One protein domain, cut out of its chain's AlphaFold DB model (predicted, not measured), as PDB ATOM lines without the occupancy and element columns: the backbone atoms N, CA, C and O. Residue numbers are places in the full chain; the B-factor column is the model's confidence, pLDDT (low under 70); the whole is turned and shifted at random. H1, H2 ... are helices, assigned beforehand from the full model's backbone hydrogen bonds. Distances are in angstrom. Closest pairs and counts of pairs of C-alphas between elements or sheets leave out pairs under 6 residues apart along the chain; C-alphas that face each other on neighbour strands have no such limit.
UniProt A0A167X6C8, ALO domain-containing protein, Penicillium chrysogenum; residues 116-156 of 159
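This is residues 116 to 156 of the 159 residues of the protein "ALO domain-containing protein" of Penicillium chrysogenum (UniProt A0A167X6C8). The printed part makes an open loop of helices: short H1 at one end, H2 along one side, residues 135 to 142 round the other end, then H3 and short H4 on the opposite side, H4 packing on H3. The 41 printed residues include four named helices, H1 to H4 in order, and no named strand: all helix. It is compact, radius of gyration of the C-alphas 9.8 A, spanning 26 by 19 by 12 A.

H1, residues 116 to 120, and H2, residues 124 to 134, only just touch, with 3 pairs of C-alphas within 8 A, and only at the corner; the closest C-alphas, of Ser 118 and Ile 124, are 6.1 A apart. H1 only just touches H3, residues 143 to 149, with 3 such pairs, the closest C-alphas being those of Ala 117 and Leu 149, 6.1 A. H2 and H3 are only just apart, closest C-alphas 8.3 A. H3 touches H4, residues 152 to 155; C-alphas 146 and 155 are closest, 5.8 A. Every O i to N i+4 pair is within hydrogen-bond range in H1, H2 and H3; H4 is too short for one.

From first to last C-alpha, H1 is 6.3 A, H2 15.0 A, H3 10.0 A and H4 5.2 A. C-alpha 116 is at (-143.272, 161.555, 116.528), C-alpha 155 at (-151.149, 158.689, 101.312).

The C-alphas farthest apart, of Ile 120 and His 137, are 26.6 A apart. The printed part has no cut and no long link; no printed residue is under 70 in pLDDT.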
ATOM      1  N   TYR A 116    -144.518 161.876 115.853       87.69
ATOM      2  CA  TYR A 116    -143.272 161.555 116.528       87.69
ATOM      3  C   TYR A 116    -142.070 162.053 115.727       87.69
ATOM      4  O   TYR A 116    -141.205 162.723 116.292       87.69
ATOM      5  N   ALA A 117    -142.045 161.838 114.407       88.12
ATOM      6  CA  ALA A 117    -140.999 162.352 113.525       88.12
ATOM      7  C   ALA A 117    -140.838 163.878 113.653       88.12
ATOM      8  O   ALA A 117    -139.711 164.372 113.755       88.12
ATOM      9  N   SER A 118    -141.952 164.613 113.723       86.62
ATOM     10  CA  SER A 118    -141.967 166.066 113.944       86.62
ATOM     11  C   SER A 118    -141.412 166.485 115.299       86.62
ATOM     12  O   SER A 118    -140.786 167.539 115.407       86.62
ATOM     13  N   ASN A 119    -141.584 165.648 116.318       85.06
ATOM     14  CA  ASN A 119    -141.035 165.885 117.645       85.06
ATOM     15  C   ASN A 119    -139.508 165.666 117.690       85.06
ATOM     16  O   ASN A 119    -138.770 166.500 118.216       85.06
ATOM     17  N   ILE A 120    -139.005 164.571 117.106       84.56
ATOM     18  CA  ILE A 120    -137.595 164.158 117.264       84.56
ATOM     19  C   ILE A 120    -136.627 164.749 116.224       84.56
ATOM     20  O   ILE A 120    -135.403 164.784 116.452       84.56
ATOM     21  N   TYR A 121    -137.148 165.237 115.090       86.56
ATOM     22  CA  TYR A 121    -136.382 165.849 114.002       86.56
ATOM     23  C   TYR A 121    -136.755 167.334 113.828       86.56
ATOM     24  O   TYR A 121    -137.629 167.669 113.030       86.56
ATOM     25  N   PRO A 122    -136.024 168.272 114.468       83.38
ATOM     26  CA  PRO A 122    -136.396 169.694 114.502       83.38
ATOM     27  C   PRO A 122    -136.483 170.402 113.142       83.38
ATOM     28  O   PRO A 122    -136.998 171.512 113.055       83.38
ATOM     29  N   LYS A 123    -135.916 169.807 112.088       85.38
ATOM     30  CA  LYS A 123    -135.910 170.352 110.723       85.38
ATOM     31  C   LYS A 123    -136.756 169.531 109.750       85.38
ATOM     32  O   LYS A 123    -136.593 169.705 108.544       85.38
ATOM     33  N   ILE A 124    -137.618 168.634 110.240       88.75
ATOM     34  CA  ILE A 124    -138.353 167.731 109.351       88.75
ATOM     35  C   ILE A 124    -139.251 168.494 108.382       88.75
ATOM     36  O   ILE A 124    -139.222 168.188 107.202       88.75
ATOM     37  N   ASN A 125    -139.922 169.560 108.825       89.88
ATOM     38  CA  ASN A 125    -140.792 170.351 107.948       89.88
ATOM     39  C   ASN A 125    -140.007 170.993 106.799       89.88
ATOM     40  O   ASN A 125    -140.391 170.868 105.646       89.88
ATOM     41  N   SER A 126    -138.838 171.577 107.083       91.00
ATOM     42  CA  SER A 126    -137.972 172.123 106.030       91.00
ATOM     43  C   SER A 126    -137.453 171.048 105.073       91.00
ATOM     44  O   SER A 126    -137.209 171.327 103.903       91.00
ATOM     45  N   TRP A 127    -137.243 169.823 105.561       93.75
ATOM     46  CA  TRP A 127    -136.881 168.698 104.704       93.75
ATOM     47  C   TRP A 127    -138.071 168.233 103.854       93.75
ATOM     48  O   TRP A 127    -137.885 167.963 102.671       93.75
ATOM     49  N   LEU A 128    -139.282 168.201 104.418       94.50
ATOM     50  CA  LEU A 128    -140.519 167.862 103.713       94.50
ATOM     51  C   LEU A 128    -140.836 168.874 102.606       94.50
ATOM     52  O   LEU A 128    -141.199 168.455 101.511       94.50
ATOM     53  N   ASP A 129    -140.585 170.167 102.833       96.19
ATOM     54  CA  ASP A 129    -140.704 171.206 101.799       96.19
ATOM     55  C   ASP A 129    -139.786 170.914 100.599       96.19
ATOM     56  O   ASP A 129    -140.182 171.048  99.440       96.19
ATOM     57  N   ILE A 130    -138.541 170.496 100.865       96.44
ATOM     58  CA  ILE A 130    -137.586 170.105  99.819       96.44
ATOM     59  C   ILE A 130    -138.053 168.818  99.135       96.44
ATOM     60  O   ILE A 130    -137.984 168.711  97.911       96.44
ATOM     61  N   GLN A 131    -138.525 167.840  99.907       95.56
ATOM     62  CA  GLN A 131    -139.010 166.569  99.381       95.56
ATOM     63  C   GLN A 131    -140.207 166.776  98.443       95.56
ATOM     64  O   GLN A 131    -140.240 166.165  97.382       95.56
ATOM     65  N   GLU A 132    -141.136 167.674  98.769       97.44
ATOM     66  CA  GLU A 132    -142.252 168.040  97.892       97.44
ATOM     67  C   GLU A 132    -141.794 168.744  96.610       97.44
ATOM     68  O   GLU A 132    -142.281 168.419  95.529       97.44
ATOM     69  N   GLN A 133    -140.821 169.655  96.696       98.00
ATOM     70  CA  GLN A 133    -140.264 170.323  95.513       98.00
ATOM     71  C   GLN A 133    -139.564 169.343  94.561       98.00
ATOM     72  O   GLN A 133    -139.634 169.507  93.343       98.00
ATOM     73  N   MET A 134    -138.873 168.345  95.117       97.81
ATOM     74  CA  MET A 134    -138.091 167.369  94.353       97.81
ATOM     75  C   MET A 134    -138.927 166.178  93.870       97.81
ATOM     76  O   MET A 134    -138.588 165.571  92.857       97.81
ATOM     77  N   ASP A 135    -140.011 165.852  94.573       97.69
ATOM     78  CA  ASP A 135    -140.943 164.778  94.232       97.69
ATOM     79  C   ASP A 135    -142.414 165.242  94.355       97.69
ATOM     80  O   ASP A 135    -143.163 164.797  95.240       97.69
ATOM     81  N   PRO A 136    -142.860 166.148  93.459       96.56
ATOM     82  CA  PRO A 136    -144.210 166.716  93.497       96.56
ATOM     83  C   PRO A 136    -145.300 165.712  93.095       96.56
ATOM     84  O   PRO A 136    -146.483 165.961  93.309       96.56
ATOM     85  N   HIS A 137    -144.914 164.584  92.498       96.19
ATOM     86  CA  HIS A 137    -145.826 163.544  92.023       96.19
ATOM     87  C   HIS A 137    -145.713 162.241  92.820       96.19
ATOM     88  O   HIS A 137    -146.261 161.231  92.384       96.19
ATOM     89  N   CYS A 138    -145.024 162.263  93.968       96.94
ATOM     90  CA  CYS A 138    -144.878 161.117  94.868       96.94
ATOM     91  C   CYS A 138    -144.319 159.858  94.172       96.94
ATOM     92  O   CYS A 138    -144.747 158.742  94.455       96.94
ATOM     93  N   GLN A 139    -143.383 160.021  93.236       96.56
ATOM     94  CA  GLN A 139    -142.756 158.921  92.500       96.56
ATOM     95  C   GLN A 139    -141.838 158.066  93.378       96.56
ATOM     96  O   GLN A 139    -141.638 156.888  93.078       96.56
ATOM     97  N   PHE A 140    -141.260 158.650  94.432       96.75
ATOM     98  CA  PHE A 140    -140.251 157.996  95.273       96.75
ATOM     99  C   PHE A 140    -140.715 157.761  96.714       96.75
ATOM    100  O   PHE A 140    -140.014 157.104  97.485       96.75
ATOM    101  N   VAL A 141    -141.889 158.273  97.082       96.25
ATOM    102  CA  VAL A 141    -142.526 157.987  98.372       96.25
ATOM    103  C   VAL A 141    -143.188 156.613  98.306       96.25
ATOM    104  O   VAL A 141    -143.897 156.304  97.353       96.25
ATOM    105  N   ASN A 142    -142.968 155.790  99.329       95.25
ATOM    106  CA  ASN A 142    -143.708 154.550  99.561       95.25
ATOM    107  C   ASN A 142    -144.626 154.698 100.790       95.25
ATOM    108  O   ASN A 142    -144.529 155.692 101.510       95.25
ATOM    109  N   GLU A 143    -145.493 153.712 101.029       94.56
ATOM    110  CA  GLU A 143    -146.438 153.695 102.158       94.56
ATOM    111  C   GLU A 143    -145.730 153.952 103.494       94.56
ATOM    112  O   GLU A 143    -146.080 154.883 104.213       94.56
ATOM    113  N   PHE A 144    -144.631 153.233 103.744       92.62
ATOM    114  CA  PHE A 144    -143.807 153.396 104.940       92.62
ATOM    115  C   PHE A 144    -143.356 154.850 105.170       92.62
ATOM    116  O   PHE A 144    -143.480 155.367 106.279       92.62
ATOM    117  N   LEU A 145    -142.832 155.523 104.140       93.44
ATOM    118  CA  LEU A 145    -142.395 156.918 104.238       93.44
ATOM    119  C   LEU A 145    -143.580 157.874 104.385       93.44
ATOM    120  O   LEU A 145    -143.468 158.853 105.121       93.44
ATOM    121  N   ALA A 146    -144.693 157.606 103.701       95.25
ATOM    122  CA  ALA A 146    -145.886 158.436 103.794       95.25
ATOM    123  C   ALA A 146    -146.446 158.448 105.220       95.25
ATOM    124  O   ALA A 146    -146.723 159.523 105.752       95.25
ATOM    125  N   GLU A 147    -146.528 157.285 105.862       93.00
ATOM    126  CA  GLU A 147    -146.996 157.144 107.244       93.00
ATOM    127  C   GLU A 147    -145.968 157.672 108.256       93.00
ATOM    128  O   GLU A 147    -146.283 158.538 109.077       93.00
ATOM    129  N   SER A 148    -144.711 157.223 108.153       91.88
ATOM    130  CA  SER A 148    -143.649 157.554 109.119       91.88
ATOM    131  C   SER A 148    -143.286 159.037 109.150       91.88
ATOM    132  O   SER A 148    -142.733 159.513 110.139       91.88
ATOM    133  N   LEU A 149    -143.516 159.762 108.051       92.62
ATOM    134  CA  LEU A 149    -143.185 161.184 107.926       92.62
ATOM    135  C   LEU A 149    -144.422 162.084 107.812       92.62
ATOM    136  O   LEU A 149    -144.265 163.300 107.745       92.62
ATOM    137  N   GLY A 150    -145.635 161.519 107.792       92.88
ATOM    138  CA  GLY A 150    -146.876 162.290 107.663       92.88
ATOM    139  C   GLY A 150    -147.030 162.985 106.306       92.88
ATOM    140  O   GLY A 150    -147.487 164.125 106.236       92.88
ATOM    141  N   ILE A 151    -146.633 162.332 105.211       94.75
ATOM    142  CA  ILE A 151    -146.695 162.893 103.851       94.75
ATOM    143  C   ILE A 151    -148.113 162.726 103.278       94.75
ATOM    144  O   ILE A 151    -148.334 161.957 102.340       94.75
ATOM    145  N   GLU A 152    -149.084 163.452 103.837       93.12
ATOM    146  CA  GLU A 152    -150.522 163.289 103.547       93.12
ATOM    147  C   GLU A 152    -150.858 163.323 102.049       93.12
ATOM    148  O   GLU A 152    -151.650 162.512 101.570       93.12
ATOM    149  N   ARG A 153    -150.198 164.199 101.279       94.69
ATOM    150  CA  ARG A 153    -150.420 164.334  99.826       94.69
ATOM    151  C   ARG A 153    -150.135 163.051  99.029       94.69
ATOM    152  O   ARG A 153    -150.628 162.923  97.914       94.69
ATOM    153  N   CYS A 154    -149.333 162.136  99.576       95.44
ATOM    154  CA  CYS A 154    -148.968 160.871  98.938       95.44
ATOM    155  C   CYS A 154    -149.748 159.667  99.500       95.44
ATOM    156  O   CYS A 154    -149.727 158.607  98.882       95.44
ATOM    157  N   VAL A 155    -150.453 159.805 100.633       91.00
ATOM    158  CA  VAL A 155    -151.149 158.689 101.312       91.00
ATOM    159  C   VAL A 155    -152.222 158.054 100.426       91.00
ATOM    160  O   VAL A 155    -152.383 156.837 100.422       91.00
ATOM    161  N   SER A 156    -152.921 158.851  99.612       89.06
ATOM    162  CA  SER A 156    -153.976 158.351  98.718       89.06
ATOM    163  C   SER A 156    -153.489 157.368  97.647       89.06
ATOM    164  O   SER A 156    -154.312 156.783  96.955       89.06
TER     165      SER A 156